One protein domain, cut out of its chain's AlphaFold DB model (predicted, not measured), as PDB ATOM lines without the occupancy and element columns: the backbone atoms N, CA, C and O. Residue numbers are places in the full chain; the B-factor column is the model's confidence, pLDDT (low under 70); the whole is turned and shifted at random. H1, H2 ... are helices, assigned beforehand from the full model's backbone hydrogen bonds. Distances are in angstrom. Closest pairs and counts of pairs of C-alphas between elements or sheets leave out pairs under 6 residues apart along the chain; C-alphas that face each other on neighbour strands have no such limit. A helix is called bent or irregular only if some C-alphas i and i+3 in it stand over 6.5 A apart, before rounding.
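Overview. This is residues 55 to 132 of the 665 residues of the protein "Putative histone h1" of Culex tarsalis (UniProt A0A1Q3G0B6). Two long helices, H3 and H1, cross near their middles about perpendicular to each other, and three shorter helices are set round this cross. H5 makes a corner with the last residues of H3, while the short helices H2 and H4 pack on each other, with H4 close to the later part of H1. An unnamed stretch, residues 82 to 94, runs along the outside from H2 to the beginning of H3. The printed part has 78 residues with five named helices, H1 to H5 in that order along the chain, and no named strand; its class is all helix. The whole is compact, with a radius of gyration of the C-alphas of 11.8 A and spans of 32 by 26 by 17 A.

Along the chain. The longest helix is H3, residues 95 to 108, 20.2 A from first to last C-alpha, running from C-alpha 95 at (69.010, -4.731, -102.338) to C-alpha 108 at (87.822, 1.684, -98.977). H1, residues 55 to 67, is 18.3 A long and begins with C-alpha 55 at (79.716, -3.011, -115.330). H5, residues 122 to 130, is 12.2 A long and ends with C-alpha 130 at (89.231, -6.598, -109.916). H2 holds residues 76 to 81 and is 8.6 A long. H4, residues 115 to 118, is 5.0 A long. The helices are not bent.

Arrangement. H3 and H1 are close but not clearly touching, with 2 pairs of C-alphas within 8 A. Their closest C-alphas, those of Ala 102 and Leu 60, are 7.5 A apart, and their lines stand about perpendicular at 89 degrees. H3 touches H5 with residues 105 to 108 alone. The closest C-alphas there, those of Leu 105 and Val 122, are 6.4 A apart, and the two lines stand about perpendicular at 80 degrees. H5 and H1 only just touch, with 3 pairs of C-alphas within 8 A, and H1 does so with residues 57 to 61 alone. The closest C-alphas of this pair are those of Tyr 57 and Val 126, 7.0 A apart; the helices run opposite ways at a shallow tilt of 22 degrees. H4 touches H2, the closest C-alphas being those of Leu 115 and Ala 76 at 4.4 A. H4 is close but not clearly touching to H1, where the closest C-alphas, those of Gly 116 and Arg 65, are 6.6 A apart. It is also close but not clearly touching to H3, with the closest C-alphas, those of Met 118 and Val 106, 7.0 A apart. H4 and H5 meet only through their link. H2 and H3 are near each other, with 8 pairs of C-alphas within 10 A. H2 is apart from H1 and from H5. In H1, H2, H3 and H5 every O i to N i+4 pair is within hydrogen-bond range; H4 is too short for such a pair, and its one O i to N i+3 pair is within range.

Size, cuts and confidence. The two C-alphas farthest apart in the domain are those of Lys 71 and Ala 132, at 34.6 A. The first and last printed C-alphas, those of Ala 55 and Ala 132, are 17.2 A apart. The printed part has no cut. The link from H2 to H3 is long, with 13 residues whose C-alphas lie 10 to 17 A from the mean of all C-alphas. The links from H1 to H2 and from H3 to H4 are short, and the link from H4 to H5 is tight. The mean pLDDT of the printed part is 84.0, and no printed residue is under 70.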
ATOM      1  N   ALA A  55      80.922  -3.737-114.951       83.06
ATOM      2  CA  ALA A  55      79.716  -3.011-115.330       83.06
ATOM      3  C   ALA A  55      78.685  -2.909-114.187       83.06
ATOM      4  O   ALA A  55      77.957  -1.922-114.128       83.06
ATOM      5  N   ASP A  56      78.638  -3.873-113.259       87.12
ATOM      6  CA  ASP A  56      77.753  -3.814-112.083       87.12
ATOM      7  C   ASP A  56      78.265  -2.793-111.060       87.12
ATOM      8  O   ASP A  56      77.492  -1.999-110.522       87.12
ATOM      9  N   TYR A  57      79.587  -2.727-110.868       87.94
ATOM     10  CA  TYR A  57      80.234  -1.682-110.071       87.94
ATOM     11  C   TYR A  57      80.077  -0.273-110.672       87.94
ATOM     12  O   TYR A  57      79.880   0.695-109.935       87.94
ATOM     13  N   GLU A  58      80.153  -0.130-111.996       87.50
ATOM     14  CA  GLU A  58      79.925   1.156-112.671       87.50
ATOM     15  C   GLU A  58      78.452   1.591-112.563       87.50
ATOM     16  O   GLU A  58      78.184   2.740-112.199       87.50
ATOM     17  N   LEU A  59      77.506   0.662-112.752       88.25
ATOM     18  CA  LEU A  59      76.069   0.896-112.570       88.25
ATOM     19  C   LEU A  59      75.706   1.230-111.110       88.25
ATOM     20  O   LEU A  59      74.849   2.081-110.874       88.25
ATOM     21  N   LEU A  60      76.390   0.632-110.127       89.81
ATOM     22  CA  LEU A  60      76.266   0.986-108.709       89.81
ATOM     23  C   LEU A  60      76.645   2.448-108.457       89.81
ATOM     24  O   LEU A  60      75.888   3.192-107.832       89.81
ATOM     25  N   VAL A  61      77.804   2.878-108.961       89.69
ATOM     26  CA  VAL A  61      78.281   4.259-108.798       89.69
ATOM     27  C   VAL A  61      77.368   5.254-109.521       89.69
ATOM     28  O   VAL A  61      77.124   6.341-108.996       89.69
ATOM     29  N   GLU A  62      76.831   4.900-110.692       88.88
ATOM     30  CA  GLU A  62      75.845   5.721-111.403       88.88
ATOM     31  C   GLU A  62      74.529   5.844-110.622       88.88
ATOM     32  O   GLU A  62      74.089   6.964-110.352       88.88
ATOM     33  N   LYS A  63      73.937   4.726-110.177       87.81
ATOM     34  CA  LYS A  63      72.671   4.754-109.433       87.81
ATOM     35  C   LYS A  63      72.781   5.488-108.096       87.81
ATOM     36  O   LYS A  63      71.923   6.321-107.794       87.81
ATOM     37  N   ILE A  64      73.856   5.268-107.330       88.25
ATOM     38  CA  ILE A  64      74.106   6.039-106.101       88.25
ATOM     39  C   ILE A  64      74.210   7.533-106.434       88.25
ATOM     40  O   ILE A  64      73.575   8.337-105.758       88.25
ATOM     41  N   ARG A  65      74.935   7.928-107.497       86.56
ATOM     42  CA  ARG A  65      75.006   9.337-107.935       86.56
ATOM     43  C   ARG A  65      73.635   9.916-108.295       86.56
ATOM     44  O   ARG A  65      73.399  11.076-107.967       86.56
ATOM     45  N   THR A  66      72.736   9.154-108.924       86.06
ATOM     46  CA  THR A  66      71.367   9.628-109.213       86.06
ATOM     47  C   THR A  66      70.492   9.767-107.966       86.06
ATOM     48  O   THR A  66      69.631  10.643-107.942       86.06
ATOM     49  N   ALA A  67      70.751   8.980-106.917       84.94
ATOM     50  CA  ALA A  67      70.075   9.086-105.621       84.94
ATOM     51  C   ALA A  67      70.618  10.228-104.728       84.94
ATOM     52  O   ALA A  67      70.034  10.528-103.684       84.94
ATOM     53  N   LEU A  68      71.722  10.892-105.104       84.12
ATOM     54  CA  LEU A  68      72.255  12.017-104.330       84.12
ATOM     55  C   LEU A  68      71.387  13.281-104.479       84.12
ATOM     56  O   LEU A  68      70.974  13.641-105.586       84.12
ATOM     57  N   PRO A  69      71.180  14.053-103.395       78.56
ATOM     58  CA  PRO A  69      70.520  15.347-103.490       78.56
ATOM     59  C   PRO A  69      71.358  16.322-104.331       78.56
ATOM     60  O   PRO A  69      72.580  16.373-104.214       78.56
ATOM     61  N   LYS A  70      70.690  17.205-105.092       72.88
ATOM     62  CA  LYS A  70      71.300  18.223-105.988       72.88
ATOM     63  C   LYS A  70      72.309  19.184-105.320       72.88
ATOM     64  O   LYS A  70      72.918  20.004-106.004       72.88
ATOM     65  N   LYS A  71      72.449  19.126-103.993       75.12
ATOM     66  CA  LYS A  71      73.484  19.776-103.182       75.12
ATOM     67  C   LYS A  71      73.917  18.806-102.074       75.12
ATOM     68  O   LYS A  71      73.389  18.870-100.964       75.12
ATOM     69  N   ASP A  72      74.855  17.909-102.368       80.31
ATOM     70  CA  ASP A  72      75.473  17.050-101.350       80.31
ATOM     71  C   ASP A  72      76.446  17.881-100.494       80.31
ATOM     72  O   ASP A  72      77.560  18.190-100.902       80.31
ATOM     73  N   VAL A  73      75.963  18.324 -99.329       78.50
ATOM     74  CA  VAL A  73      76.687  19.177 -98.359       78.50
ATOM     75  C   VAL A  73      76.839  18.462 -97.005       78.50
ATOM     76  O   VAL A  73      77.430  18.987 -96.064       78.50
ATOM     77  N   LYS A  74      76.283  17.252 -96.872       82.25
ATOM     78  CA  LYS A  74      76.265  16.490 -95.618       82.25
ATOM     79  C   LYS A  74      77.421  15.483 -95.577       82.25
ATOM     80  O   LYS A  74      78.044  15.172 -96.587       82.25
ATOM     81  N   LYS A  75      77.733  14.985 -94.376       83.38
ATOM     82  CA  LYS A  75      78.759  13.946 -94.183       83.38
ATOM     83  C   LYS A  75      78.341  12.671 -94.916       83.38
ATOM     84  O   LYS A  75      77.202  12.242 -94.744       83.38
ATOM     85  N   ALA A  76      79.269  12.018 -95.618       83.38
ATOM     86  CA  ALA A  76      78.963  10.840 -96.429       83.38
ATOM     87  C   ALA A  76      78.206   9.730 -95.669       83.38
ATOM     88  O   ALA A  76      77.232   9.216 -96.207       83.38
ATOM     89  N   LYS A  77      78.557   9.430 -94.401       82.69
ATOM     90  CA  LYS A  77      77.816   8.458 -93.558       82.69
ATOM     91  C   LYS A  77      76.325   8.810 -93.427       82.69
ATOM     92  O   LYS A  77      75.493   7.921 -93.548       82.69
ATOM     93  N   TRP A  78      75.984  10.091 -93.242       84.00
ATOM     94  CA  TRP A  78      74.587  10.530 -93.148       84.00
ATOM     95  C   TRP A  78      73.867  10.348 -94.485       84.00
ATOM     96  O   TRP A  78      72.784   9.772 -94.516       84.00
ATOM     97  N   THR A  79      74.473  10.795 -95.591       82.38
ATOM     98  CA  THR A  79      73.867  10.679 -96.928       82.38
ATOM     99  C   THR A  79      73.640   9.207 -97.293       82.38
ATOM    100  O   THR A  79      72.566   8.859 -97.764       82.38
ATOM    101  N   LEU A  80      74.593   8.330 -96.969       84.62
ATOM    102  CA  LEU A  80      74.538   6.883 -97.206       84.62
ATOM    103  C   LEU A  80      73.466   6.154 -96.371       84.62
ATOM    104  O   LEU A  80      72.917   5.154 -96.826       84.62
ATOM    105  N   GLN A  81      73.140   6.661 -95.177       83.94
ATOM    106  CA  GLN A  81      72.026   6.163 -94.355       83.94
ATOM    107  C   GLN A  81      70.645   6.590 -94.884       83.94
ATOM    108  O   GLN A  81      69.668   5.908 -94.605       83.94
ATOM    109  N   HIS A  82      70.559   7.696 -95.632       80.56
ATOM    110  CA  HIS A  82      69.297   8.283 -96.118       80.56
ATOM    111  C   HIS A  82      69.092   8.106 -97.634       80.56
ATOM    112  O   HIS A  82      68.249   8.775 -98.231       80.56
ATOM    113  N   ILE A  83      69.873   7.228 -98.269       85.94
ATOM    114  CA  ILE A  83      69.636   6.768 -99.639       85.94
ATOM    115  C   ILE A  83      68.501   5.743 -99.623       85.94
ATOM    116  O   ILE A  83      68.513   4.823 -98.805       85.94
ATOM    117  N   ASN A  84      67.545   5.879-100.547       84.19
ATOM    118  CA  ASN A  84      66.542   4.845-100.769       84.19
ATOM    119  C   ASN A  84      67.173   3.680-101.547       84.19
ATOM    120  O   ASN A  84      67.396   3.779-102.753       84.19
ATOM    121  N   TRP A  85      67.503   2.595-100.848       85.44
ATOM    122  CA  TRP A  85      68.178   1.443-101.451       85.44
ATOM    123  C   TRP A  85      67.265   0.648-102.392       85.44
ATOM    124  O   TRP A  85      67.772   0.073-103.353       85.44
ATOM    125  N   ASP A  86      65.944   0.695-102.203       80.44
ATOM    126  CA  ASP A  86      64.972  -0.044-103.024       80.44
ATOM    127  C   ASP A  86      64.919   0.453-104.484       80.44
ATOM    128  O   ASP A  86      64.610  -0.302-105.404       80.44
ATOM    129  N   GLU A  87      65.309   1.707-104.737       79.06
ATOM    130  CA  GLU A  87      65.475   2.263-106.091       79.06
ATOM    131  C   GLU A  87      66.793   1.794-106.766       79.06
ATOM    132  O   GLU A  87      66.952   1.820-107.999       79.06
ATOM    133  N   ILE A  88      67.754   1.302-105.974       80.50
ATOM    134  CA  ILE A  88      69.103   0.893-106.399       80.50
ATOM    135  C   ILE A  88      69.150  -0.611-106.734       80.50
ATOM    136  O   ILE A  88      70.082  -1.327-106.396       80.50
ATOM    137  N   GLN A  89      68.163  -1.113-107.476       79.81
ATOM    138  CA  GLN A  89      68.213  -2.480-108.016       79.81
ATOM    139  C   GLN A  89      69.311  -2.619-109.094       79.81
ATOM    140  O   GLN A  89      69.337  -1.823-110.041       79.81
ATOM    141  N   ILE A  90      70.194  -3.623-108.994       79.81
ATOM    142  CA  ILE A  90      71.312  -3.852-109.934       79.81
ATOM    143  C   ILE A  90      71.241  -5.267-110.507       79.81
ATOM    144  O   ILE A  90      71.587  -6.226-109.829       79.81
ATOM    145  N   ARG A  91      70.822  -5.376-111.775       76.25
ATOM    146  CA  ARG A  91      70.719  -6.614-112.575       76.25
ATOM    147  C   ARG A  91      70.111  -7.816-111.832       76.25
ATOM    148  O   ARG A  91      68.910  -8.028-111.946       76.25
ATOM    149  N   GLN A  92      70.939  -8.607-111.147       78.50
ATOM    150  CA  GLN A  92      70.577  -9.851-110.454       78.50
ATOM    151  C   GLN A  92      70.887  -9.824-108.942       78.50
ATOM    152  O   GLN A  92      70.548 -10.772-108.242       78.50
ATOM    153  N   HIS A  93      71.498  -8.750-108.433       80.69
ATOM    154  CA  HIS A  93      71.874  -8.599-107.024       80.69
ATOM    155  C   HIS A  93      70.688  -8.146-106.163       80.69
ATOM    156  O   HIS A  93      69.856  -7.345-106.605       80.69
ATOM    157  N   SER A  94      70.626  -8.619-104.914       86.69
ATOM    158  CA  SER A  94      69.601  -8.185-103.956       86.69
ATOM    159  C   SER A  94      69.890  -6.777-103.422       86.69
ATOM    160  O   SER A  94      71.040  -6.337-103.384       86.69
ATOM    161  N   THR A  95      68.860  -6.066-102.951       84.62
ATOM    162  CA  THR A  95      69.010  -4.731-102.338       84.62
ATOM    163  C   THR A  95      69.999  -4.736-101.165       84.62
ATOM    164  O   THR A  95      70.788  -3.804-100.995       84.62
ATOM    165  N   GLU A  96      70.007  -5.815-100.381       85.75
ATOM    166  CA  GLU A  96      70.922  -6.024 -99.255       85.75
ATOM    167  C   GLU A  96      72.367  -6.243 -99.721       85.75
ATOM    168  O   GLU A  96      73.293  -5.637 -99.179       85.75
ATOM    169  N   GLU A  97      72.572  -7.049-100.766       86.25
ATOM    170  CA  GLU A  97      73.890  -7.284-101.355       86.25
ATOM    171  C   GLU A  97      74.463  -5.993-101.958       86.25
ATOM    172  O   GLU A  97      75.610  -5.631-101.682       86.25
ATOM    173  N   VAL A  98      73.640  -5.253-102.707       87.75
ATOM    174  CA  VAL A  98      73.966  -3.936-103.266       87.75
ATOM    175  C   VAL A  98      74.388  -2.962-102.163       87.75
ATOM    176  O   VAL A  98      75.433  -2.314-102.275       87.75
ATOM    177  N   ARG A  99      73.622  -2.889-101.065       87.25
ATOM    178  CA  ARG A  99      73.937  -2.054 -99.896       87.25
ATOM    179  C   ARG A  99      75.250  -2.486 -99.232       87.25
ATOM    180  O   ARG A  99      76.097  -1.632 -98.962       87.25
ATOM    181  N   ARG A 100      75.473  -3.790 -99.024       88.25
ATOM    182  CA  ARG A 100      76.714  -4.358 -98.457       88.25
ATOM    183  C   ARG A 100      77.943  -3.991 -99.295       88.25
ATOM    184  O   ARG A 100      78.950  -3.528 -98.754       88.25
ATOM    185  N   VAL A 101      77.861  -4.147-100.617       87.69
ATOM    186  CA  VAL A 101      78.958  -3.822-101.542       87.69
ATOM    187  C   VAL A 101      79.211  -2.313-101.593       87.69
ATOM    188  O   VAL A 101      80.367  -1.890-101.505       87.69
ATOM    189  N   ALA A 102      78.161  -1.485-101.619       87.75
ATOM    190  CA  ALA A 102      78.290  -0.032-101.537       87.75
ATOM    191  C   ALA A 102      79.009   0.421-100.256       87.75
ATOM    192  O   ALA A 102      79.948   1.216-100.330       87.75
ATOM    193  N   LEU A 103      78.630  -0.121 -99.091       87.94
ATOM    194  CA  LEU A 103      79.305   0.149 -97.815       87.94
ATOM    195  C   LEU A 103      80.790  -0.250 -97.869       87.94
ATOM    196  O   LEU A 103      81.651   0.546 -97.489       87.94
ATOM    197  N   SER A 104      81.107  -1.432 -98.412       87.81
ATOM    198  CA  SER A 104      82.488  -1.917 -98.554       87.81
ATOM    199  C   SER A 104      83.350  -1.006 -99.440       87.81
ATOM    200  O   SER A 104      84.502  -0.723 -99.108       87.81
ATOM    201  N   LEU A 105      82.806  -0.511-100.558       88.19
ATOM    202  CA  LEU A 105      83.503   0.414-101.458       88.19
ATOM    203  C   LEU A 105      83.701   1.794-100.820       88.19
ATOM    204  O   LEU A 105      84.795   2.352-100.897       88.19
ATOM    205  N   VAL A 106      82.671   2.325-100.155       87.00
ATOM    206  CA  VAL A 106      82.711   3.635 -99.485       87.00
ATOM    207  C   VAL A 106      83.677   3.636 -98.289       87.00
ATOM    208  O   VAL A 106      84.332   4.647 -98.044       87.00
ATOM    209  N   ALA A 107      83.846   2.503 -97.598       87.00
ATOM    210  CA  ALA A 107      84.853   2.331 -96.545       87.00
ATOM    211  C   ALA A 107      86.302   2.270 -97.077       87.00
ATOM    212  O   ALA A 107      87.236   2.649 -96.372       87.00
ATOM    213  N   LYS A 108      86.502   1.818 -98.323       86.75
ATOM    214  CA  LYS A 108      87.822   1.684 -98.977       86.75
ATOM    215  C   LYS A 108      88.328   2.979 -99.639       86.75
ATOM    216  O   LYS A 108      89.482   3.026-100.065       86.75
ATOM    217  N   VAL A 109      87.502   4.028 -99.726       88.19
ATOM    218  CA  VAL A 109      87.875   5.366-100.237       88.19
ATOM    219  C   VAL A 109      88.027   6.396 -99.105       88.19
ATOM    220  O   VAL A 109      87.689   6.148 -97.950       88.19
ATOM    221  N   ARG A 110      88.574   7.582 -99.409       83.56
ATOM    222  CA  ARG A 110      88.929   8.581 -98.388       83.56
ATOM    223  C   ARG A 110      87.695   9.280 -97.793       83.56
ATOM    224  O   ARG A 110      87.144  10.199 -98.390       83.56
ATOM    225  N   THR A 111      87.357   8.926 -96.555       80.56
ATOM    226  CA  THR A 111      86.132   9.312 -95.816       80.56
ATOM    227  C   THR A 111      85.964  10.789 -95.427       80.56
ATOM    228  O   THR A 111      84.899  11.182 -94.954       80.56
ATOM    229  N   PHE A 112      86.971  11.641 -95.630       77.75
ATOM    230  CA  PHE A 112      86.957  13.057 -95.224       77.75
ATOM    231  C   PHE A 112      86.324  13.996 -96.273       77.75
ATOM    232  O   PHE A 112      86.879  15.057 -96.556       77.75
ATOM    233  N   ARG A 113      85.211  13.584 -96.895       84.56
ATOM    234  CA  ARG A 113      84.550  14.279 -98.019       84.56
ATOM    235  C   ARG A 113      83.023  14.071 -98.020       84.56
ATOM    236  O   ARG A 113      82.475  13.395 -97.146       84.56
ATOM    237  N   THR A 114      82.334  14.670 -98.992       89.12
ATOM    238  CA  THR A 114      80.926  14.368 -99.320       89.12
ATOM    239  C   THR A 114      80.821  13.036-100.076       89.12
ATOM    240  O   THR A 114      81.821  12.530-100.595       89.12
ATOM    241  N   LEU A 115      79.630  12.429-100.146       85.06
ATOM    242  CA  LEU A 115      79.473  11.120-100.791       85.06
ATOM    243  C   LEU A 115      79.690  11.224-102.309       85.06
ATOM    244  O   LEU A 115      80.383  10.388-102.890       85.06
ATOM    245  N   GLY A 116      79.203  12.299-102.937       84.75
ATOM    246  CA  GLY A 116      79.451  12.590-104.355       84.75
ATOM    247  C   GLY A 116      80.933  12.755-104.713       84.75
ATOM    248  O   GLY A 116      81.347  12.362-105.803       84.75
ATOM    249  N   GLU A 117      81.753  13.278-103.795       87.69
ATOM    250  CA  GLU A 117      83.208  13.346-103.970       87.69
ATOM    251  C   GLU A 117      83.893  11.989-103.757       87.69
ATOM    252  O   GLU A 117      84.821  11.656-104.492       87.69
ATOM    253  N   MET A 118      83.447  11.197-102.777       88.50
ATOM    254  CA  MET A 118      83.995   9.861-102.500       88.50
ATOM    255  C   MET A 118      83.754   8.880-103.657       88.50
ATOM    256  O   MET A 118      84.639   8.094-103.987       88.50
ATOM    257  N   LEU A 119      82.608   8.976-104.336       88.75
ATOM    258  CA  LEU A 119      82.269   8.167-105.518       88.75
ATOM    259  C   LEU A 119      83.180   8.413-106.735       88.75
ATOM    260  O   LEU A 119      83.133   7.645-107.694       88.75
ATOM    261  N   ASN A 120      84.026   9.448-106.717       87.81
ATOM    262  CA  ASN A 120      85.045   9.665-107.750       87.81
ATOM    263  C   ASN A 120      86.310   8.825-107.516       87.81
ATOM    264  O   ASN A 120      86.993   8.491-108.482       87.81
ATOM    265  N   ASP A 121      86.589   8.445-106.265       87.06
ATOM    266  CA  ASP A 121      87.715   7.579-105.895       87.06
ATOM    267  C   ASP A 121      87.333   6.079-106.023       87.06
ATOM    268  O   ASP A 121      88.205   5.217-106.146       87.06
ATOM    269  N   VAL A 122      86.029   5.748-106.030       87.00
ATOM    270  CA  VAL A 122      85.520   4.358-106.088       87.00
ATOM    271  C   VAL A 122      85.965   3.586-107.340       87.00
ATOM    272  O   VAL A 122      86.373   2.440-107.168       87.00
ATOM    273  N   PRO A 123      85.989   4.143-108.570       84.88
ATOM    274  CA  PRO A 123      86.516   3.431-109.738       84.88
ATOM    275  C   PRO A 123      87.964   2.941-109.573       84.88
ATOM    276  O   PRO A 123      88.294   1.854-110.037       84.88
ATOM    277  N   GLU A 124      88.820   3.682-108.856       84.69
ATOM    278  CA  GLU A 124      90.196   3.244-108.569       84.69
ATOM    279  C   GLU A 124      90.229   2.104-107.534       84.69
ATOM    280  O   GLU A 124      91.133   1.271-107.552       84.69
ATOM    281  N   VAL A 125      89.247   2.040-106.628       84.94
ATOM    282  CA  VAL A 125      89.063   0.914-105.697       84.94
ATOM    283  C   VAL A 125      88.496  -0.313-106.415       84.94
ATOM    284  O   VAL A 125      88.986  -1.412-106.180       84.94
ATOM    285  N   VAL A 126      87.535  -0.138-107.322       84.12
ATOM    286  CA  VAL A 126      86.974  -1.213-108.156       84.12
ATOM    287  C   VAL A 126      88.061  -1.826-109.039       84.12
ATOM    288  O   VAL A 126      88.254  -3.038-109.000       84.12
ATOM    289  N   ASP A 127      88.855  -1.010-109.740       80.44
ATOM    290  CA  ASP A 127      89.984  -1.503-110.540       80.44
ATOM    291  C   ASP A 127      91.046  -2.217-109.685       80.44
ATOM    292  O   ASP A 127      91.677  -3.160-110.164       80.44
ATOM    293  N   LYS A 128      91.234  -1.830-108.412       80.69
ATOM    294  CA  LYS A 128      92.119  -2.540-107.468       80.69
ATOM    295  C   LYS A 128      91.541  -3.863-106.978       80.69
ATOM    296  O   LYS A 128      92.321  -4.793-106.826       80.69
ATOM    297  N   ILE A 129      90.231  -3.948-106.732       81.56
ATOM    298  CA  ILE A 129      89.546  -5.190-106.343       81.56
ATOM    299  C   ILE A 129      89.619  -6.181-107.507       81.56
ATOM    300  O   ILE A 129      90.217  -7.238-107.359       81.56
ATOM    301  N   LEU A 130      89.171  -5.780-108.698       77.81
ATOM    302  CA  LEU A 130      89.231  -6.598-109.916       77.81
ATOM    303  C   LEU A 130      90.672  -6.975-110.330       77.81
ATOM    304  O   LEU A 130      90.894  -7.980-111.000       77.81
ATOM    305  N   SER A 131      91.676  -6.188-109.925       71.62
ATOM    306  CA  SER A 131      93.099  -6.512-110.119       71.62
ATOM    307  C   SER A 131      93.756  -7.238-108.934       71.62
ATOM    308  O   SER A 131      94.951  -7.529-109.018       71.62
ATOM    309  N   ALA A 132      93.045  -7.509-107.836       73.75
ATOM    310  CA  ALA A 132      93.598  -8.201-106.669       73.75
ATOM    311  C   ALA A 132      93.719  -9.709-106.919       73.75
ATOM    312  O   ALA A 132      94.753 -10.298-106.589       73.75
TER     313      ALA A 132